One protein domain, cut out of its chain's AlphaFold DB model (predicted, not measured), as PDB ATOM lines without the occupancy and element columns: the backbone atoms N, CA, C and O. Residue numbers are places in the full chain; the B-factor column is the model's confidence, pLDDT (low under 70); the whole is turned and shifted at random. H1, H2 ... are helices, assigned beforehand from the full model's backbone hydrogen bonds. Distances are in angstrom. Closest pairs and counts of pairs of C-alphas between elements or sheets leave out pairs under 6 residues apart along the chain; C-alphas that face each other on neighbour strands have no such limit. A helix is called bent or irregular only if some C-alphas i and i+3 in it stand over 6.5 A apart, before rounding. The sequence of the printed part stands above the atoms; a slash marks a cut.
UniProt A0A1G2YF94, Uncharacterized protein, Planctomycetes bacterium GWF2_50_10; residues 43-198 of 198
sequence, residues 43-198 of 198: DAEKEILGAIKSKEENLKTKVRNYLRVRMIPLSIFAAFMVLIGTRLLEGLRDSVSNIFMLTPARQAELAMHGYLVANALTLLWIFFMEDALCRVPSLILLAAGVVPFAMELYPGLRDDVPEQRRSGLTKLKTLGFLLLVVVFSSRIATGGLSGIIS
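AT A GLANCE: This is residues 43 to 198 of the 198 residues of an uncharacterized protein of Planctomycetes bacterium GWF2_50_10 (UniProt A0A1G2YF94). Long arm H1a runs beside H5 in a rod, its residues 43 to 58 sticking out; H3 and H4 pack on H5, and H2 on H3 and H4, a bundle of four helices. The printed part has 156 residues with five named helices, H1 to H5, and no named strand: all helix, loose, radius of gyration of the C-alphas 21.7 A, spans 79 by 29 by 23 A.

IN THESE COORDINATES: H1, residues 43 to 100, was assigned as one helix by its hydrogen bonds but is bent, C-alphas 83 and 86 being 7.8 A apart. Arm H1a, residues 43 to 83, spans 56.1 A from (-21.309, -11.288, -39.148); H1b holds 86 to 100. H2 holds 104 to 129, H3 135 to 144, H4 146 to 158, only just irregular with C-alphas 151 and 154 6.8 A apart, and H5 162 to 197, 52.5 A from first to last C-alpha, with C-alpha 197 at (2.483, 0.700, -31.366).

HOW THE PARTS SIT: H1a touches hub H5 with residues 59 to 78 alone, closest C-alphas Val 63 and Gly 192, 7.1 A, at a shallow tilt of 22 degrees, opposite ways. H5 touches H4, its hairpin partner, with residues 162 to 172 alone, closest C-alphas Leu 153 and Gly 168, 4.4 A. Every O i to N i+4 pair is within hydrogen-bond range in H1b, H2, H3 and H5, 35 of 37 in H1a, 7 of 9 in H4.

THE WHOLE: The printed part has no cut; its four links are tight. Mean pLDDT of the printed part is 72.1, under 70 in 64 residues, among them 186 to 198.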
ATOM      1  N   ASP A  43     -21.279 -12.684 -38.724       59.81
ATOM      2  CA  ASP A  43     -21.309 -11.288 -39.148       59.81
ATOM      3  C   ASP A  43     -20.323 -10.458 -38.322       59.81
ATOM      4  O   ASP A  43     -19.504  -9.756 -38.908       59.81
ATOM      5  N   ALA A  44     -20.267 -10.657 -36.999       57.66
ATOM      6  CA  ALA A  44     -19.230 -10.070 -36.148       57.66
ATOM      7  C   ALA A  44     -17.822 -10.548 -36.538       57.66
ATOM      8  O   ALA A  44     -16.884  -9.761 -36.579       57.66
ATOM      9  N   GLU A  45     -17.649 -11.827 -36.879       55.94
ATOM     10  CA  GLU A  45     -16.365 -12.381 -37.312       55.94
ATOM     11  C   GLU A  45     -15.944 -11.821 -38.679       55.94
ATOM     12  O   GLU A  45     -14.784 -11.462 -38.849       55.94
ATOM     13  N   LYS A  46     -16.878 -11.639 -39.626       64.44
ATOM     14  CA  LYS A  46     -16.640 -10.940 -40.903       64.44
ATOM     15  C   LYS A  46     -16.328  -9.461 -40.722       64.44
ATOM     16  O   LYS A  46     -15.495  -8.939 -41.457       64.44
ATOM     17  N   GLU A  47     -16.985  -8.791 -39.788       60.34
ATOM     18  CA  GLU A  47     -16.783  -7.371 -39.509       60.34
ATOM     19  C   GLU A  47     -15.433  -7.143 -38.812       60.34
ATOM     20  O   GLU A  47     -14.673  -6.259 -39.207       60.34
ATOM     21  N   ILE A  48     -15.056  -8.024 -37.878       59.88
ATOM     22  CA  ILE A  48     -13.731  -8.049 -37.248       59.88
ATOM     23  C   ILE A  48     -12.650  -8.413 -38.275       59.88
ATOM     24  O   ILE A  48     -11.638  -7.721 -38.348       59.88
ATOM     25  N   LEU A  49     -12.851  -9.433 -39.119       64.12
ATOM     26  CA  LEU A  49     -11.924  -9.768 -40.212       64.12
ATOM     27  C   LEU A  49     -11.811  -8.631 -41.228       64.12
ATOM     28  O   LEU A  49     -10.712  -8.340 -41.685       64.12
ATOM     29  N   GLY A  50     -12.913  -7.962 -41.561       62.75
ATOM     30  CA  GLY A  50     -12.935  -6.793 -42.436       62.75
ATOM     31  C   GLY A  50     -12.176  -5.610 -41.833       62.75
ATOM     32  O   GLY A  50     -11.380  -4.978 -42.526       62.75
ATOM     33  N   ALA A  51     -12.344  -5.359 -40.534       62.19
ATOM     34  CA  ALA A  51     -11.619  -4.327 -39.799       62.19
ATOM     35  C   ALA A  51     -10.126  -4.659 -39.633       62.19
ATOM     36  O   ALA A  51      -9.287  -3.768 -39.741       62.19
ATOM     37  N   ILE A  52      -9.771  -5.929 -39.412       62.44
ATOM     38  CA  ILE A  52      -8.377  -6.393 -39.371       62.44
ATOM     39  C   ILE A  52      -7.743  -6.245 -40.752       62.44
ATOM     40  O   ILE A  52      -6.652  -5.698 -40.856       62.44
ATOM     41  N   LYS A  53      -8.440  -6.653 -41.816       68.38
ATOM     42  CA  LYS A  53      -7.941  -6.585 -43.192       68.38
ATOM     43  C   LYS A  53      -7.802  -5.141 -43.680       68.38
ATOM     44  O   LYS A  53      -6.812  -4.815 -44.329       68.38
ATOM     45  N   SER A  54      -8.722  -4.249 -43.304       67.81
ATOM     46  CA  SER A  54      -8.603  -2.817 -43.615       67.81
ATOM     47  C   SER A  54      -7.488  -2.142 -42.810       67.81
ATOM     48  O   SER A  54      -6.758  -1.308 -43.351       67.81
ATOM     49  N   LYS A  55      -7.286  -2.530 -41.540       65.06
ATOM     50  CA  LYS A  55      -6.131  -2.091 -40.742       65.06
ATOM     51  C   LYS A  55      -4.820  -2.627 -41.310       65.06
ATOM     52  O   LYS A  55      -3.870  -1.859 -41.388       65.06
ATOM     53  N   GLU A  56      -4.773  -3.879 -41.757       64.12
ATOM     54  CA  GLU A  56      -3.608  -4.502 -42.394       64.12
ATOM     55  C   GLU A  56      -3.248  -3.799 -43.708       64.12
ATOM     56  O   GLU A  56      -2.089  -3.443 -43.915       64.12
ATOM     57  N   GLU A  57      -4.226  -3.513 -44.575       71.88
ATOM     58  CA  GLU A  57      -3.995  -2.756 -45.809       71.88
ATOM     59  C   GLU A  57      -3.533  -1.323 -45.531       71.88
ATOM     60  O   GLU A  57      -2.597  -0.845 -46.180       71.88
ATOM     61  N   ASN A  58      -4.105  -0.649 -44.529       71.12
ATOM     62  CA  ASN A  58      -3.636   0.670 -44.104       71.12
ATOM     63  C   ASN A  58      -2.208   0.624 -43.545       71.12
ATOM     64  O   ASN A  58      -1.392   1.486 -43.879       71.12
ATOM     65  N   LEU A  59      -1.873  -0.391 -42.744       63.22
ATOM     66  CA  LEU A  59      -0.531  -0.590 -42.192       63.22
ATOM     67  C   LEU A  59       0.475  -0.861 -43.312       63.22
ATOM     68  O   LEU A  59       1.514  -0.212 -43.392       63.22
ATOM     69  N   LYS A  60       0.128  -1.757 -44.240       67.81
ATOM     70  CA  LYS A  60       0.935  -2.101 -45.414       67.81
ATOM     71  C   LYS A  60       1.169  -0.884 -46.300       67.81
ATOM     72  O   LYS A  60       2.275  -0.702 -46.800       67.81
ATOM     73  N   THR A  61       0.162  -0.029 -46.467       70.12
ATOM     74  CA  THR A  61       0.265   1.195 -47.273       70.12
ATOM     75  C   THR A  61       1.104   2.265 -46.574       70.12
ATOM     76  O   THR A  61       1.976   2.856 -47.212       70.12
ATOM     77  N   LYS A  62       0.936   2.461 -45.257       66.50
ATOM     78  CA  LYS A  62       1.775   3.363 -44.447       66.50
ATOM     79  C   LYS A  62       3.238   2.919 -44.427       66.50
ATOM     80  O   LYS A  62       4.116   3.720 -44.736       66.50
ATOM     81  N   VAL A  63       3.497   1.641 -44.148       63.12
ATOM     82  CA  VAL A  63       4.842   1.047 -44.144       63.12
ATOM     83  C   VAL A  63       5.472   1.141 -45.534       63.12
ATOM     84  O   VAL A  63       6.614   1.577 -45.655       63.12
ATOM     85  N   ARG A  64       4.724   0.832 -46.603       65.50
ATOM     86  CA  ARG A  64       5.203   0.960 -47.988       65.50
ATOM     87  C   ARG A  64       5.546   2.401 -48.355       65.50
ATOM     88  O   ARG A  64       6.584   2.610 -48.972       65.50
ATOM     89  N   ASN A  65       4.720   3.385 -47.999       69.44
ATOM     90  CA  ASN A  65       5.010   4.791 -48.290       69.44
ATOM     91  C   ASN A  65       6.212   5.299 -47.485       69.44
ATOM     92  O   ASN A  65       7.088   5.950 -48.049       69.44
ATOM     93  N   TYR A  66       6.306   4.931 -46.206       65.12
ATOM     94  CA  TYR A  66       7.448   5.260 -45.354       65.12
ATOM     95  C   TYR A  66       8.760   4.658 -45.881       65.12
ATOM     96  O   TYR A  66       9.767   5.355 -46.004       65.12
ATOM     97  N   LEU A  67       8.732   3.377 -46.264       61.28
ATOM     98  CA  LEU A  67       9.861   2.681 -46.884       61.28
ATOM     99  C   LEU A  67      10.222   3.283 -48.237       61.28
ATOM    100  O   LEU A  67      11.393   3.531 -48.491       61.28
ATOM    101  N   ARG A  68       9.241   3.557 -49.101       65.12
ATOM    102  CA  ARG A  68       9.471   4.080 -50.454       65.12
ATOM    103  C   ARG A  68      10.206   5.421 -50.423       65.12
ATOM    104  O   ARG A  68      11.186   5.580 -51.144       65.12
ATOM    105  N   VAL A  69       9.780   6.352 -49.568       65.56
ATOM    106  CA  VAL A  69      10.410   7.680 -49.452       65.56
ATOM    107  C   VAL A  69      11.862   7.582 -48.971       65.56
ATOM    108  O   VAL A  69      12.698   8.371 -49.397       65.56
ATOM    109  N   ARG A  70      12.192   6.596 -48.126       60.53
ATOM    110  CA  ARG A  70      13.547   6.421 -47.576       60.53
ATOM    111  C   ARG A  70      14.452   5.515 -48.409       60.53
ATOM    112  O   ARG A  70      15.656   5.739 -48.438       60.53
ATOM    113  N   MET A  71      13.898   4.518 -49.097       62.91
ATOM    114  CA  MET A  71      14.664   3.557 -49.895       62.91
ATOM    115  C   MET A  71      15.034   4.086 -51.281       62.91
ATOM    116  O   MET A  71      16.081   3.699 -51.783       62.91
ATOM    117  N   ILE A  72      14.227   4.959 -51.901       65.81
ATOM    118  CA  ILE A  72      14.530   5.505 -53.239       65.81
ATOM    119  C   ILE A  72      15.816   6.356 -53.247       65.81
ATOM    120  O   ILE A  72      16.686   6.099 -54.075       65.81
ATOM    121  N   PRO A  73      16.010   7.333 -52.340       61.84
ATOM    122  CA  PRO A  73      17.253   8.106 -52.312       61.84
ATOM    123  C   PRO A  73      18.456   7.212 -52.010       61.84
ATOM    124  O   PRO A  73      19.532   7.387 -52.578       61.84
ATOM    125  N   LEU A  74      18.252   6.215 -51.149       63.03
ATOM    126  CA  LEU A  74      19.294   5.284 -50.760       63.03
ATOM    127  C   LEU A  74      19.709   4.351 -51.896       63.03
ATOM    128  O   LEU A  74      20.895   4.080 -52.054       63.03
ATOM    129  N   SER A  75      18.754   3.867 -52.692       65.81
ATOM    130  CA  SER A  75      19.029   2.994 -53.832       65.81
ATOM    131  C   SER A  75      19.722   3.749 -54.959       65.81
ATOM    132  O   SER A  75      20.633   3.207 -55.576       65.81
ATOM    133  N   ILE A  76      19.364   5.017 -55.179       67.44
ATOM    134  CA  ILE A  76      20.057   5.901 -56.123       67.44
ATOM    135  C   ILE A  76      21.490   6.165 -55.646       67.44
ATOM    136  O   ILE A  76      22.432   6.005 -56.422       67.44
ATOM    137  N   PHE A  77      21.675   6.504 -54.368       66.88
ATOM    138  CA  PHE A  77      23.002   6.708 -53.784       66.88
ATOM    139  C   PHE A  77      23.856   5.436 -53.852       66.88
ATOM    140  O   PHE A  77      25.020   5.485 -54.249       66.88
ATOM    141  N   ALA A  78      23.268   4.283 -53.536       66.19
ATOM    142  CA  ALA A  78      23.916   2.987 -53.656       66.19
ATOM    143  C   ALA A  78      24.315   2.682 -55.103       66.19
ATOM    144  O   ALA A  78      25.459   2.317 -55.344       66.19
ATOM    145  N   ALA A  79      23.416   2.880 -56.070       68.06
ATOM    146  CA  ALA A  79      23.705   2.673 -57.486       68.06
ATOM    147  C   ALA A  79      24.843   3.586 -57.966       68.06
ATOM    148  O   ALA A  79      25.765   3.123 -58.634       68.06
ATOM    149  N   PHE A  80      24.835   4.858 -57.564       66.25
ATOM    150  CA  PHE A  80      25.902   5.806 -57.879       66.25
ATOM    151  C   PHE A  80      27.245   5.384 -57.268       66.25
ATOM    152  O   PHE A  80      28.261   5.297 -57.968       66.25
ATOM    153  N   MET A  81      27.250   5.044 -55.975       65.25
ATOM    154  CA  MET A  81      28.442   4.562 -55.284       65.25
ATOM    155  C   MET A  81      28.966   3.286 -55.933       65.25
ATOM    156  O   MET A  81      30.165   3.215 -56.185       65.25
ATOM    157  N   VAL A  82      28.104   2.318 -56.267       65.50
ATOM    158  CA  VAL A  82      28.451   1.039 -56.913       65.50
ATOM    159  C   VAL A  82      29.021   1.239 -58.318       65.50
ATOM    160  O   VAL A  82      30.084   0.685 -58.599       65.50
ATOM    161  N   LEU A  83      28.396   2.059 -59.161       66.38
ATOM    162  CA  LEU A  83      28.771   2.201 -60.571       66.38
ATOM    163  C   LEU A  83      29.974   3.124 -60.795       66.38
ATOM    164  O   LEU A  83      30.797   2.859 -61.667       66.38
ATOM    165  N   ILE A  84      30.090   4.203 -60.018       66.00
ATOM    166  CA  ILE A  84      31.039   5.290 -60.313       66.00
ATOM    167  C   ILE A  84      32.023   5.521 -59.161       66.00
ATOM    168  O   ILE A  84      33.147   5.968 -59.392       66.00
ATOM    169  N   GLY A  85      31.660   5.148 -57.931       64.94
ATOM    170  CA  GLY A  85      32.403   5.527 -56.726       64.94
ATOM    171  C   GLY A  85      33.886   5.155 -56.728       64.94
ATOM    172  O   GLY A  85      34.701   5.942 -56.270       64.94
ATOM    173  N   THR A  86      34.277   4.009 -57.295       68.25
ATOM    174  CA  THR A  86      35.691   3.590 -57.309       68.25
ATOM    175  C   THR A  86      36.543   4.454 -58.244       68.25
ATOM    176  O   THR A  86      37.627   4.876 -57.858       68.25
ATOM    177  N   ARG A  87      36.034   4.788 -59.440       70.25
ATOM    178  CA  ARG A  87      36.720   5.692 -60.385       70.25
ATOM    179  C   ARG A  87      36.748   7.129 -59.875       70.25
ATOM    180  O   ARG A  87      37.722   7.842 -60.082       70.25
ATOM    181  N   LEU A  88      35.680   7.546 -59.200       69.00
ATOM    182  CA  LEU A  88      35.562   8.889 -58.643       69.00
ATOM    183  C   LEU A  88      36.517   9.079 -57.458       69.00
ATOM    184  O   LEU A  88      37.166  10.113 -57.378       69.00
ATOM    185  N   LEU A  89      36.671   8.061 -56.603       69.62
ATOM    186  CA  LEU A  89      37.661   8.045 -55.520       69.62
ATOM    187  C   LEU A  89      39.102   8.067 -56.045       69.62
ATOM    188  O   LEU A  89      39.933   8.767 -55.474       69.62
ATOM    189  N   GLU A  90      39.395   7.359 -57.141       69.31
ATOM    190  CA  GLU A  90      40.701   7.458 -57.809       69.31
ATOM    191  C   GLU A  90      40.950   8.860 -58.375       69.31
ATOM    192  O   GLU A  90      41.997   9.438 -58.108       69.31
ATOM    193  N   GLY A  91      39.975   9.460 -59.065       71.88
ATOM    194  CA  GLY A  91      40.115  10.827 -59.584       71.88
ATOM    195  C   GLY A  91      40.270  11.888 -58.486       71.88
ATOM    196  O   GLY A  91      41.030  12.848 -58.640       71.88
ATOM    197  N   LEU A  92      39.591  11.703 -57.348       71.44
ATOM    198  CA  LEU A  92      39.740  12.553 -56.164       71.44
ATOM    199  C   LEU A  92      41.123  12.390 -55.536       71.44
ATOM    200  O   LEU A  92      41.754  13.391 -55.204       71.44
ATOM    201  N   ARG A  93      41.622  11.151 -55.424       71.00
ATOM    202  CA  ARG A  93      42.995  10.881 -54.981       71.00
ATOM    203  C   ARG A  93      43.995  11.575 -55.892       71.00
ATOM    204  O   ARG A  93      44.865  12.255 -55.370       71.00
ATOM    205  N   ASP A  94      43.887  11.417 -57.206       73.44
ATOM    206  CA  ASP A  94      44.849  11.994 -58.148       73.44
ATOM    207  C   ASP A  94      44.830  13.527 -58.085       73.44
ATOM    208  O   ASP A  94      45.881  14.164 -58.082       73.44
ATOM    209  N   SER A  95      43.647  14.125 -57.915       69.62
ATOM    210  CA  SER A  95      43.510  15.571 -57.703       69.62
ATOM    211  C   SER A  95      44.161  16.026 -56.392       69.62
ATOM    212  O   SER A  95      44.952  16.963 -56.395       69.62
ATOM    213  N   VAL A  96      43.886  15.351 -55.270       71.56
ATOM    214  CA  VAL A  96      44.471  15.674 -53.953       71.56
ATOM    215  C   VAL A  96      45.983  15.433 -53.952       71.56
ATOM    216  O   VAL A  96      46.749  16.265 -53.476       71.56
ATOM    217  N   SER A  97      46.431  14.329 -54.541       70.50
ATOM    218  CA  SER A  97      47.841  13.998 -54.735       70.50
ATOM    219  C   SER A  97      48.566  15.095 -55.504       70.50
ATOM    220  O   SER A  97      49.630  15.530 -55.070       70.50
ATOM    221  N   ASN A  98      47.989  15.564 -56.614       72.69
ATOM    222  CA  ASN A  98      48.586  16.605 -57.444       72.69
ATOM    223  C   ASN A  98      48.583  17.977 -56.763       72.69
ATOM    224  O   ASN A  98      49.576  18.692 -56.856       72.69
ATOM    225  N   ILE A  99      47.511  18.336 -56.050       73.50
ATOM    226  CA  ILE A  99      47.413  19.623 -55.338       73.50
ATOM    227  C   ILE A  99      48.422  19.694 -54.186       73.50
ATOM    228  O   ILE A  99      49.055  20.727 -53.984       73.50
ATOM    229  N   PHE A 100      48.582  18.604 -53.432       72.00
ATOM    230  CA  PHE A 100      49.429  18.572 -52.236       72.00
ATOM    231  C   PHE A 100      50.817  17.957 -52.468       72.00
ATOM    232  O   PHE A 100      51.582  17.834 -51.513       72.00
ATOM    233  N   MET A 101      51.140  17.560 -53.708       75.44
ATOM    234  CA  MET A 101      52.384  16.866 -54.079       75.44
ATOM    235  C   MET A 101      52.739  15.728 -53.101       75.44
ATOM    236  O   MET A 101      53.859  15.619 -52.600       75.44
ATOM    237  N   LEU A 102      51.751  14.891 -52.770       74.19
ATOM    238  CA  LEU A 102      51.906  13.849 -51.753       74.19
ATOM    239  C   LEU A 102      52.690  12.656 -52.303       74.19
ATOM    240  O   LEU A 102      52.261  12.020 -53.265       74.19
ATOM    241  N   THR A 103      53.781  12.287 -51.631       80.25
ATOM    242  CA  THR A 103      54.496  11.036 -51.917       80.25
ATOM    243  C   THR A 103      53.609   9.814 -51.628       80.25
ATOM    244  O   THR A 103      52.768   9.879 -50.725       80.25
ATOM    245  N   PRO A 104      53.801   8.675 -52.324       76.38
ATOM    246  CA  PRO A 104      53.013   7.454 -52.101       76.38
ATOM    247  C   PRO A 104      52.992   6.996 -50.635       76.38
ATOM    248  O   PRO A 104      51.942   6.643 -50.101       76.38
ATOM    249  N   ALA A 105      54.125   7.121 -49.936       77.69
ATOM    250  CA  ALA A 105      54.225   6.831 -48.505       77.69
ATOM    251  C   ALA A 105      53.290   7.715 -47.654       77.69
ATOM    252  O   ALA A 105      52.550   7.197 -46.819       77.69
ATOM    253  N   ARG A 106      53.246   9.032 -47.913       80.25
ATOM    254  CA  ARG A 106      52.323   9.940 -47.211       80.25
ATOM    255  C   ARG A 106      50.863   9.701 -47.585       80.25
ATOM    256  O   ARG A 106      49.994   9.887 -46.741       80.25
ATOM    257  N   GLN A 107      50.571   9.274 -48.816       78.31
ATOM    258  CA  GLN A 107      49.209   8.881 -49.203       78.31
ATOM    259  C   GLN A 107      48.741   7.647 -48.427       78.31
ATOM    260  O   GLN A 107      47.600   7.614 -47.972       78.31
ATOM    261  N   ALA A 108      49.618   6.656 -48.243       76.62
ATOM    262  CA  ALA A 108      49.319   5.458 -47.464       76.62
ATOM    263  C   ALA A 108      49.098   5.778 -45.974       76.62
ATOM    264  O   ALA A 108      48.138   5.287 -45.381       76.62
ATOM    265  N   GLU A 109      49.927   6.643 -45.379       80.44
ATOM    266  CA  GLU A 109      49.737   7.120 -43.999       80.44
ATOM    267  C   GLU A 109      48.428   7.899 -43.835       80.44
ATOM    268  O   GLU A 109      47.646   7.622 -42.924       80.44
ATOM    269  N   LEU A 110      48.135   8.828 -44.753       82.56
ATOM    270  CA  LEU A 110      46.886   9.590 -44.735       82.56
ATOM    271  C   LEU A 110      45.669   8.665 -44.869       82.56
ATOM    272  O   LEU A 110      44.678   8.841 -44.163       82.56
ATOM    273  N   ALA A 111      45.747   7.652 -45.735       81.56
ATOM    274  CA  ALA A 111      44.694   6.656 -45.893       81.56
ATOM    275  C   ALA A 111      44.524   5.788 -44.639       81.56
ATOM    276  O   ALA A 111      43.392   5.476 -44.275       81.56
ATOM    277  N   MET A 112      45.610   5.433 -43.947       82.00
ATOM    278  CA  MET A 112      45.564   4.705 -42.675       82.00
ATOM    279  C   MET A 112      44.887   5.529 -41.581       82.00
ATOM    280  O   MET A 112      43.965   5.037 -40.929       82.00
ATOM    281  N   HIS A 113      45.277   6.792 -41.415       84.44
ATOM    282  CA  HIS A 113      44.626   7.687 -40.462       84.44
ATOM    283  C   HIS A 113      43.159   7.930 -40.824       84.44
ATOM    284  O   HIS A 113      42.291   7.826 -39.959       84.44
ATOM    285  N   GLY A 114      42.859   8.169 -42.103       81.94
ATOM    286  CA  GLY A 114      41.490   8.331 -42.592       81.94
ATOM    287  C   GLY A 114      40.628   7.094 -42.339       81.94
ATOM    288  O   GLY A 114      39.493   7.216 -41.883       81.94
ATOM    289  N   TYR A 115      41.179   5.899 -42.555       81.12
ATOM    290  CA  TYR A 115      40.499   4.633 -42.294       81.12
ATOM    291  C   TYR A 115      40.229   4.409 -40.800       81.12
ATOM    292  O   TYR A 115      39.120   4.026 -40.427       81.12
ATOM    293  N   LEU A 116      41.199   4.708 -39.929       82.69
ATOM    294  CA  LEU A 116      41.021   4.626 -38.476       82.69
ATOM    295  C   LEU A 116      39.941   5.591 -37.980       82.69
ATOM    296  O   LEU A 116      39.069   5.187 -37.211       82.69
ATOM    297  N   VAL A 117      39.961   6.840 -38.453       80.88
ATOM    298  CA  VAL A 117      38.947   7.846 -38.107       80.88
ATOM    299  C   VAL A 117      37.566   7.408 -38.592       80.88
ATOM    300  O   VAL A 117      36.608   7.448 -37.822       80.88
ATOM    301  N   ALA A 118      37.454   6.928 -39.832       80.88
ATOM    302  CA  ALA A 118      36.192   6.440 -40.379       80.88
ATOM    303  C   ALA A 118      35.640   5.247 -39.579       80.88
ATOM    304  O   ALA A 118      34.453   5.228 -39.250       80.88
ATOM    305  N   ASN A 119      36.487   4.286 -39.202       81.81
ATOM    306  CA  ASN A 119      36.079   3.158 -38.365       81.81
ATOM    307  C   ASN A 119      35.669   3.590 -36.956       81.81
ATOM    308  O   ASN A 119      34.658   3.106 -36.456       81.81
ATOM    309  N   ALA A 120      36.404   4.510 -36.328       80.25
ATOM    310  CA  ALA A 120      36.065   5.028 -35.006       80.25
ATOM    311  C   ALA A 120      34.701   5.735 -35.015       80.25
ATOM    312  O   ALA A 120      33.855   5.456 -34.167       80.25
ATOM    313  N   LEU A 121      34.452   6.587 -36.016       80.75
ATOM    314  CA  LEU A 121      33.159   7.250 -36.203       80.75
ATOM    315  C   LEU A 121      32.035   6.247 -36.489       80.75
ATOM    316  O   LEU A 121      30.935   6.391 -35.960       80.75
ATOM    317  N   THR A 122      32.304   5.216 -37.291       79.25
ATOM    318  CA  THR A 122      31.308   4.187 -37.627       79.25
ATOM    319  C   THR A 122      30.977   3.312 -36.419       79.25
ATOM    320  O   THR A 122      29.808   3.023 -36.176       79.25
ATOM    321  N   LEU A 123      31.971   2.942 -35.608       81.00
ATOM    322  CA  LEU A 123      31.762   2.254 -34.332       81.00
ATOM    323  C   LEU A 123      30.925   3.106 -33.382       81.00
ATOM    324  O   LEU A 123      29.934   2.621 -32.840       81.00
ATOM    325  N   LEU A 124      31.288   4.381 -33.222       84.06
ATOM    326  CA  LEU A 124      30.545   5.327 -32.396       84.06
ATOM    327  C   LEU A 124      29.080   5.407 -32.849       84.06
ATOM    328  O   LEU A 124      28.165   5.297 -32.035       84.06
ATOM    329  N   TRP A 125      28.860   5.519 -34.160       80.06
ATOM    330  CA  TRP A 125      27.531   5.513 -34.758       80.06
ATOM    331  C   TRP A 125      26.761   4.229 -34.440       80.06
ATOM    332  O   TRP A 125      25.647   4.318 -33.935       80.06
ATOM    333  N   ILE A 126      27.343   3.048 -34.671       78.25
ATOM    334  CA  ILE A 126      26.719   1.746 -34.366       78.25
ATOM    335  C   ILE A 126      26.305   1.676 -32.889       78.25
ATOM    336  O   ILE A 126      25.182   1.279 -32.575       78.25
ATOM    337  N   PHE A 127      27.167   2.120 -31.971       76.38
ATOM    338  CA  PHE A 127      26.870   2.111 -30.538       76.38
ATOM    339  C   PHE A 127      25.718   3.041 -30.143       76.38
ATOM    340  O   PHE A 127      24.923   2.670 -29.278       76.38
ATOM    341  N   PHE A 128      25.610   4.221 -30.758       76.69
ATOM    342  CA  PHE A 128      24.531   5.168 -30.457       76.69
ATOM    343  C   PHE A 128      23.225   4.863 -31.191       76.69
ATOM    344  O   PHE A 128      22.153   5.207 -30.697       76.69
ATOM    345  N   MET A 129      23.303   4.259 -32.376       67.50
ATOM    346  CA  MET A 129      22.181   4.186 -33.308       67.50
ATOM    347  C   MET A 129      21.598   2.784 -33.489       67.50
ATOM    348  O   MET A 129      20.478   2.704 -33.997       67.50
ATOM    349  N   GLU A 130      22.288   1.705 -33.123       66.69
ATOM    350  CA  GLU A 130      21.753   0.340 -33.225       66.69
ATOM    351  C   GLU A 130      21.406  -0.260 -31.859       66.69
ATOM    352  O   GLU A 130      22.118  -0.079 -30.862       66.69
ATOM    353  N   ASP A 131      20.327  -1.044 -31.840       64.88
ATOM    354  CA  ASP A 131      19.951  -1.884 -30.704       64.88
ATOM    355  C   ASP A 131      20.995  -2.978 -30.465       64.88
ATOM    356  O   ASP A 131      21.617  -3.481 -31.401       64.88
ATOM    357  N   ALA A 132      21.162  -3.400 -29.209       64.50
ATOM    358  CA  ALA A 132      22.230  -4.316 -28.795       64.50
ATOM    359  C   ALA A 132      22.302  -5.623 -29.614       64.50
ATOM    360  O   ALA A 132      23.398  -6.094 -29.912       64.50
ATOM    361  N   LEU A 133      21.154  -6.175 -30.028       62.97
ATOM    362  CA  LEU A 133      21.076  -7.396 -30.845       62.97
ATOM    363  C   LEU A 133      21.428  -7.161 -32.325       62.97
ATOM    364  O   LEU A 133      21.882  -8.081 -33.000       62.97
ATOM    365  N   CYS A 134      21.256  -5.937 -32.829       65.94
ATOM    366  CA  CYS A 134      21.551  -5.577 -34.217       65.94
ATOM    367  C   CYS A 134      23.004  -5.139 -34.441       65.94
ATOM    368  O   CYS A 134      23.439  -5.093 -35.587       65.94
ATOM    369  N   ARG A 135      23.773  -4.898 -33.369       73.56
ATOM    370  CA  ARG A 135      25.185  -4.481 -33.447       73.56
ATOM    371  C   ARG A 135      26.116  -5.573 -33.956       73.56
ATOM    372  O   ARG A 135      27.118  -5.272 -34.595       73.56
ATOM    373  N   VAL A 136      25.824  -6.840 -33.654       72.62
ATOM    374  CA  VAL A 136      26.755  -7.954 -33.913       72.62
ATOM    375  C   VAL A 136      27.096  -8.093 -35.407       72.62
ATOM    376  O   VAL A 136      28.285  -8.110 -35.727       72.62
ATOM    377  N   PRO A 137      26.127  -8.116 -36.345       74.25
ATOM    378  CA  PRO A 137      26.440  -8.183 -37.773       74.25
ATOM    379  C   PRO A 137      27.222  -6.962 -38.281       74.25
ATOM    380  O   PRO A 137      28.157  -7.118 -39.067       74.25
ATOM    381  N   SER A 138      26.895  -5.759 -37.798       76.06
ATOM    382  CA  SER A 138      27.594  -4.517 -38.153       76.06
ATOM    383  C   SER A 138      29.051  -4.521 -37.670       76.06
ATOM    384  O   SER A 138      29.953  -4.141 -38.416       76.06
ATOM    385  N   LEU A 139      29.312  -5.030 -36.462       78.56
ATOM    386  CA  LEU A 139      30.664  -5.192 -35.914       78.56
ATOM    387  C   LEU A 139      31.486  -6.234 -36.684       78.56
ATOM    388  O   LEU A 139      32.660  -5.996 -36.959       78.56
ATOM    389  N   ILE A 140      30.875  -7.360 -37.072       79.12
ATOM    390  CA  ILE A 140      31.532  -8.388 -37.895       79.12
ATOM    391  C   ILE A 140      31.932  -7.807 -39.254       79.12
ATOM    392  O   ILE A 140      33.059  -8.013 -39.701       79.12
ATOM    393  N   LEU A 141      31.041  -7.048 -39.900       80.94
ATOM    394  CA  LEU A 141      31.323  -6.398 -41.183       80.94
ATOM    395  C   LEU A 141      32.445  -5.359 -41.073       80.94
ATOM    396  O   LEU A 141      33.297  -5.282 -41.960       80.94
ATOM    397  N   LEU A 142      32.480  -4.600 -39.977       82.94
ATOM    398  CA  LEU A 142      33.529  -3.618 -39.725       82.94
ATOM    399  C   LEU A 142      34.891  -4.292 -39.488       82.94
ATOM    400  O   LEU A 142      35.893  -3.880 -40.070       82.94
ATOM    401  N   ALA A 143      34.919  -5.387 -38.721       81.62
ATOM    402  CA  ALA A 143      36.119  -6.199 -38.515       81.62
ATOM    403  C   ALA A 143      36.604  -6.861 -39.817       81.62
ATOM    404  O   ALA A 143      37.798  -6.852 -40.114       81.62
ATOM    405  N   ALA A 144      35.682  -7.372 -40.639       81.69
ATOM    406  CA  ALA A 144      35.998  -7.946 -41.946       81.69
ATOM    407  C   ALA A 144      36.615  -6.917 -42.907       81.69
ATOM    408  O   ALA A 144      37.397  -7.290 -43.779       81.69
ATOM    409  N   GLY A 145      36.317  -5.624 -42.727       81.31
ATOM    410  CA  GLY A 145      36.912  -4.522 -43.485       81.31
ATOM    411  C   GLY A 145      38.407  -4.318 -43.240       81.31
ATOM    412  O   GLY A 145      39.084  -3.765 -44.104       81.31
ATOM    413  N   VAL A 146      38.950  -4.791 -42.116       85.69
ATOM    414  CA  VAL A 146      40.374  -4.610 -41.784       85.69
ATOM    415  C   VAL A 146      41.270  -5.384 -42.749       85.69
ATOM    416  O   VAL A 146      42.309  -4.882 -43.170       85.69
ATOM    417  N   VAL A 147      40.846  -6.585 -43.151       83.38
ATOM    418  CA  VAL A 147      41.619  -7.474 -44.029       83.38
ATOM    419  C   VAL A 147      41.883  -6.852 -45.410       83.38
ATOM    420  O   VAL A 147      43.054  -6.692 -45.749       83.38
ATOM    421  N   PRO A 148      40.873  -6.439 -46.205       84.69
ATOM    422  CA  PRO A 148      41.123  -5.818 -47.506       84.69
ATOM    423  C   PRO A 148      41.833  -4.462 -47.390       84.69
ATOM    424  O   PRO A 148      42.530  -4.060 -48.321       84.69
ATOM    425  N   PHE A 149      41.706  -3.755 -46.259       83.62
ATOM    426  CA  PHE A 149      42.491  -2.544 -46.025       83.62
ATOM    427  C   PHE A 149      43.982  -2.860 -45.852       83.62
ATOM    428  O   PHE A 149      44.812  -2.316 -46.577       83.62
ATOM    429  N   ALA A 150      44.317  -3.756 -44.923       84.50
ATOM    430  CA  ALA A 150      45.696  -4.053 -44.546       84.50
ATOM    431  C   ALA A 150      46.453  -4.881 -45.597       84.50
ATOM    432  O   ALA A 150      47.646  -4.672 -45.786       84.50
ATOM    433  N   MET A 151      45.769  -5.808 -46.277       82.69
ATOM    434  CA  MET A 151      46.393  -6.744 -47.223       82.69
ATOM    435  C   MET A 151      46.414  -6.238 -48.669       82.69
ATOM    436  O   MET A 151      47.207  -6.732 -49.463       82.69
ATOM    437  N   GLU A 152      45.546  -5.289 -49.040       86.00
ATOM    438  CA  GLU A 152      45.404  -4.864 -50.443       86.00
ATOM    439  C   GLU A 152      45.512  -3.349 -50.608       86.00
ATOM    440  O   GLU A 152      46.375  -2.873 -51.344       86.00
ATOM    441  N   LEU A 153      44.670  -2.567 -49.922       83.00
ATOM    442  CA  LEU A 153      44.621  -1.122 -50.159       83.00
ATOM    443  C   LEU A 153      45.869  -0.391 -49.641       83.00
ATOM    444  O   LEU A 153      46.442   0.419 -50.366       83.00
ATOM    445  N   TYR A 154      46.283  -0.661 -48.404       83.06
ATOM    446  CA  TYR A 154      47.456  -0.038 -47.790       83.06
ATOM    447  C   TYR A 154      48.770  -0.358 -48.532       83.06
ATOM    448  O   TYR A 154      49.453   0.592 -48.922       83.06
ATOM    449  N   PRO A 155      49.121  -1.634 -48.806       80.44
ATOM    450  CA  PRO A 155      50.310  -1.951 -49.600       80.44
ATOM    451  C   PRO A 155      50.199  -1.415 -51.031       80.44
ATOM    452  O   PRO A 155      51.144  -0.806 -51.519       80.44
ATOM    453  N   GLY A 156      49.022  -1.483 -51.666       82.25
ATOM    454  CA  GLY A 156      48.822  -0.897 -52.995       82.25
ATOM    455  C   GLY A 156      49.020   0.627 -53.041       82.25
ATOM    456  O   GLY A 156      49.431   1.175 -54.064       82.25
ATOM    457  N   LEU A 157      48.728   1.347 -51.952       81.44
ATOM    458  CA  LEU A 157      49.016   2.781 -51.830       81.44
ATOM    459  C   LEU A 157      50.498   3.051 -51.574       81.44
ATOM    460  O   LEU A 157      51.045   3.976 -52.171       81.44
ATOM    461  N   ARG A 158      51.136   2.246 -50.720       85.06
ATOM    462  CA  ARG A 158      52.551   2.387 -50.356       85.06
ATOM    463  C   ARG A 158      53.486   2.086 -51.527       85.06
ATOM    464  O   ARG A 158      54.404   2.862 -51.772       85.06
ATOM    465  N   ASP A 159      53.216   0.998 -52.240       85.25
ATOM    466  CA  ASP A 159      54.059   0.464 -53.318       85.25
ATOM    467  C   ASP A 159      53.601   0.942 -54.710       85.25
ATOM    468  O   ASP A 159      54.112   0.501 -55.734       85.25
ATOM    469  N   ASP A 160      52.620   1.850 -54.749       81.75
ATOM    470  CA  ASP A 160      52.029   2.440 -55.954       81.75
ATOM    471  C   ASP A 160      51.449   1.422 -56.962       81.75
ATOM    472  O   ASP A 160      51.390   1.676 -58.161       81.75
ATOM    473  N   VAL A 161      50.947   0.278 -56.480       85.25
ATOM    474  CA  VAL A 161      50.390  -0.796 -57.320       85.25
ATOM    475  C   VAL A 161      48.891  -0.562 -57.590       85.25
ATOM    476  O   VAL A 161      48.051  -0.802 -56.715       85.25
ATOM    477  N   PRO A 162      48.487  -0.122 -58.801       78.88
ATOM    478  CA  PRO A 162      47.101   0.257 -59.094       78.88
ATOM    479  C   PRO A 162      46.101  -0.902 -58.992       78.88
ATOM    480  O   PRO A 162      44.965  -0.693 -58.569       78.88
ATOM    481  N   GLU A 163      46.507  -2.123 -59.332       81.56
ATOM    482  CA  GLU A 163      45.646  -3.314 -59.298       81.56
ATOM    483  C   GLU A 163      45.228  -3.674 -57.866       81.56
ATOM    484  O   GLU A 163      44.038  -3.851 -57.586       81.56
ATOM    485  N   GLN A 164      46.190  -3.690 -56.938       80.00
ATOM    486  CA  GLN A 164      45.938  -3.945 -55.518       80.00
ATOM    487  C   GLN A 164      45.075  -2.846 -54.893       80.00
ATOM    488  O   GLN A 164      44.129  -3.149 -54.164       80.00
ATOM    489  N   ARG A 165      45.313  -1.575 -55.249       81.88
ATOM    490  CA  ARG A 165      44.468  -0.456 -54.798       81.88
ATOM    491  C   ARG A 165      43.023  -0.608 -55.232       81.88
ATOM    492  O   ARG A 165      42.125  -0.486 -54.403       81.88
ATOM    493  N   ARG A 166      42.790  -0.883 -56.519       79.38
ATOM    494  CA  ARG A 166      41.441  -1.056 -57.079       79.38
ATOM    495  C   ARG A 166      40.708  -2.213 -56.429       79.38
ATOM    496  O   ARG A 166      39.530  -2.069 -56.092       79.38
ATOM    497  N   SER A 167      41.399  -3.331 -56.226       83.44
ATOM    498  CA  SER A 167      40.847  -4.500 -55.541       83.44
ATOM    499  C   SER A 167      40.463  -4.167 -54.096       83.44
ATOM    500  O   SER A 167      39.298  -4.335 -53.717       83.44
ATOM    501  N   GLY A 168      41.387  -3.585 -53.323       81.12
ATOM    502  CA  GLY A 168      41.151  -3.192 -51.933       81.12
ATOM    503  C   GLY A 168      40.009  -2.183 -51.782       81.12
ATOM    504  O   GLY A 168      39.098  -2.397 -50.983       81.12
ATOM    505  N   LEU A 169      39.990  -1.126 -52.607       81.81
ATOM    506  CA  LEU A 169      38.907  -0.131 -52.644       81.81
ATOM    507  C   LEU A 169      37.551  -0.765 -52.964       81.81
ATOM    508  O   LEU A 169      36.551  -0.433 -52.331       81.81
ATOM    509  N   THR A 170      37.506  -1.689 -53.924       80.12
ATOM    510  CA  THR A 170      36.262  -2.365 -54.323       80.12
ATOM    511  C   THR A 170      35.717  -3.238 -53.193       80.12
ATOM    512  O   THR A 170      34.522  -3.178 -52.890       80.12
ATOM    513  N   LYS A 171      36.580  -4.007 -52.522       82.12
ATOM    514  CA  LYS A 171      36.193  -4.846 -51.378       82.12
ATOM    515  C   LYS A 171      35.725  -4.006 -50.191       82.12
ATOM    516  O   LYS A 171      34.648  -4.266 -49.658       82.12
ATOM    517  N   LEU A 172      36.463  -2.953 -49.836       83.44
ATOM    518  CA  LEU A 172      36.093  -2.034 -48.752       83.44
ATOM    519  C   LEU A 172      34.764  -1.330 -49.008       83.44
ATOM    520  O   LEU A 172      33.902  -1.278 -48.134       83.44
ATOM    521  N   LYS A 173      34.559  -0.845 -50.232       80.88
ATOM    522  CA  LYS A 173      33.294  -0.251 -50.664       80.88
ATOM    523  C   LYS A 173      32.131  -1.240 -50.568       80.88
ATOM    524  O   LYS A 173      31.044  -0.862 -50.140       80.88
ATOM    525  N   THR A 174      32.350  -2.494 -50.956       81.81
ATOM    526  CA  THR A 174      31.318  -3.541 -50.909       81.81
ATOM    527  C   THR A 174      30.933  -3.867 -49.467       81.81
ATOM    528  O   THR A 174      29.748  -3.941 -49.153       81.81
ATOM    529  N   LEU A 175      31.915  -3.980 -48.569       81.56
ATOM    530  CA  LEU A 175      31.677  -4.168 -47.136       81.56
ATOM    531  C   LEU A 175      30.962  -2.967 -46.508       81.56
ATOM    532  O   LEU A 175      30.011  -3.157 -45.755       81.56
ATOM    533  N   GLY A 176      31.347  -1.740 -46.869       79.56
ATOM    534  CA  GLY A 176      30.647  -0.528 -46.439       79.56
ATOM    535  C   GLY A 176      29.192  -0.481 -46.916       79.56
ATOM    536  O   GLY A 176      28.300  -0.109 -46.158       79.56
ATOM    537  N   PHE A 177      28.925  -0.924 -48.149       79.31
ATOM    538  CA  PHE A 177      27.560  -1.054 -48.657       79.31
ATOM    539  C   PHE A 177      26.753  -2.104 -47.882       79.31
ATOM    540  O   PHE A 177      25.624  -1.827 -47.483       79.31
ATOM    541  N   LEU A 178      27.328  -3.280 -47.616       79.50
ATOM    542  CA  LEU A 178      26.678  -4.315 -46.806       79.50
ATOM    543  C   LEU A 178      26.376  -3.820 -45.387       79.50
ATOM    544  O   LEU A 178      25.284  -4.067 -44.879       79.50
ATOM    545  N   LEU A 179      27.300  -3.073 -44.779       79.31
ATOM    546  CA  LEU A 179      27.109  -2.468 -43.463       79.31
ATOM    547  C   LEU A 179      25.938  -1.480 -43.470       79.31
ATOM    548  O   LEU A 179      25.073  -1.558 -42.602       79.31
ATOM    549  N   LEU A 180      25.829  -0.626 -44.493       75.44
ATOM    550  CA  LEU A 180      24.656   0.235 -44.665       75.44
ATOM    551  C   LEU A 180      23.368  -0.587 -44.787       75.44
ATOM    552  O   LEU A 180      22.393  -0.286 -44.106       75.44
ATOM    553  N   VAL A 181      23.347  -1.638 -45.611       77.12
ATOM    554  CA  VAL A 181      22.156  -2.487 -45.782       77.12
ATOM    555  C   VAL A 181      21.714  -3.112 -44.457       77.12
ATOM    556  O   VAL A 181      20.517  -3.103 -44.159       77.12
ATOM    557  N   VAL A 182      22.653  -3.607 -43.646       77.81
ATOM    558  CA  VAL A 182      22.372  -4.161 -42.312       77.81
ATOM    559  C   VAL A 182      21.774  -3.097 -41.393       77.81
ATOM    560  O   VAL A 182      20.695  -3.321 -40.840       77.81
ATOM    561  N   VAL A 183      22.397  -1.917 -41.310       72.12
ATOM    562  CA  VAL A 183      21.916  -0.792 -40.488       72.12
ATOM    563  C   VAL A 183      20.505  -0.372 -40.912       72.12
ATOM    564  O   VAL A 183      19.618  -0.194 -40.077       72.12
ATOM    565  N   PHE A 184      20.255  -0.238 -42.217       70.69
ATOM    566  CA  PHE A 184      18.937   0.132 -42.736       70.69
ATOM    567  C   PHE A 184      17.885  -0.935 -42.460       70.69
ATOM    568  O   PHE A 184      16.777  -0.597 -42.045       70.69
ATOM    569  N   SER A 185      18.225  -2.207 -42.648       72.25
ATOM    570  CA  SER A 185      17.318  -3.325 -42.375       72.25
ATOM    571  C   SER A 185      16.962  -3.393 -40.891       72.25
ATOM    572  O   SER A 185      15.788  -3.527 -40.551       72.25
ATOM    573  N   SER A 186      17.952  -3.201 -40.012       69.12
ATOM    574  CA  SER A 186      17.755  -3.083 -38.564       69.12
ATOM    575  C   SER A 186      16.829  -1.914 -38.226       69.12
ATOM    576  O   SER A 186      15.810  -2.103 -37.569       69.12
ATOM    577  N   ARG A 187      17.089  -0.715 -38.761       65.56
ATOM    578  CA  ARG A 187      16.250   0.468 -38.513       65.56
ATOM    579  C   ARG A 187      14.827   0.334 -39.034       65.56
ATOM    580  O   ARG A 187      13.912   0.886 -38.427       65.56
ATOM    581  N   ILE A 188      14.625  -0.370 -40.142       65.69
ATOM    582  CA  ILE A 188      13.291  -0.691 -40.655       65.69
ATOM    583  C   ILE A 188      12.584  -1.663 -39.709       65.69
ATOM    584  O   ILE A 188      11.418  -1.437 -39.391       65.69
ATOM    585  N   ALA A 189      13.280  -2.698 -39.231       64.56
ATOM    586  CA  ALA A 189      12.724  -3.657 -38.284       64.56
ATOM    587  C   ALA A 189      12.324  -2.974 -36.963       64.56
ATOM    588  O   ALA A 189      11.174  -3.097 -36.544       64.56
ATOM    589  N   THR A 190      13.207  -2.175 -36.354       60.38
ATOM    590  CA  THR A 190      12.916  -1.497 -35.079       60.38
ATOM    591  C   THR A 190      11.930  -0.330 -35.242       60.38
ATOM    592  O   THR A 190      10.984  -0.178 -34.469       60.38
ATOM    593  N   GLY A 191      12.115   0.506 -36.269       52.53
ATOM    594  CA  GLY A 191      11.283   1.689 -36.516       52.53
ATOM    595  C   GLY A 191       9.874   1.349 -36.998       52.53
ATOM    596  O   GLY A 191       8.918   2.021 -36.608       52.53
ATOM    597  N   GLY A 192       9.732   0.277 -37.785       48.00
ATOM    598  CA  GLY A 192       8.439  -0.276 -38.179       48.00
ATOM    599  C   GLY A 192       7.626  -0.744 -36.974       48.00
ATOM    600  O   GLY A 192       6.435  -0.478 -36.922       48.00
ATOM    601  N   LEU A 193       8.266  -1.343 -35.966       42.12
ATOM    602  CA  LEU A 193       7.610  -1.772 -34.727       42.12
ATOM    603  C   LEU A 193       7.128  -0.594 -33.862       42.12
ATOM    604  O   LEU A 193       5.984  -0.611 -33.416       42.12
ATOM    605  N   SER A 194       7.933   0.460 -33.672       40.50
ATOM    606  CA  SER A 194       7.497   1.607 -32.845       40.50
ATOM    607  C   SER A 194       6.359   2.420 -33.482       40.50
ATOM    608  O   SER A 194       5.477   2.899 -32.776       40.50
ATOM    609  N   GLY A 195       6.321   2.512 -34.818       41.97
ATOM    610  CA  GLY A 195       5.250   3.197 -35.553       41.97
ATOM    611  C   GLY A 195       3.952   2.394 -35.698       41.97
ATOM    612  O   GLY A 195       2.979   2.924 -36.222       41.97
ATOM    613  N   ILE A 196       3.940   1.123 -35.279       41.81
ATOM    614  CA  ILE A 196       2.739   0.271 -35.210       41.81
ATOM    615  C   ILE A 196       2.117   0.313 -33.801       41.81
ATOM    616  O   ILE A 196       0.928   0.039 -33.653       41.81
ATOM    617  N   ILE A 197       2.910   0.649 -32.775       40.66
ATOM    618  CA  ILE A 197       2.483   0.700 -31.366       40.66
ATOM    619  C   ILE A 197       1.977   2.104 -30.964       40.66
ATOM    620  O   ILE A 197       1.224   2.214 -29.997       40.66
ATOM    621  N   SER A 198       2.348   3.158 -31.704       35.03
ATOM    622  CA  SER A 198       1.824   4.531 -31.556       35.03
ATOM    623  C   SER A 198       0.633   4.812 -32.466       35.03
ATOM    624  O   SER A 198      -0.133   5.728 -32.089       35.03
TER     625      SER A 198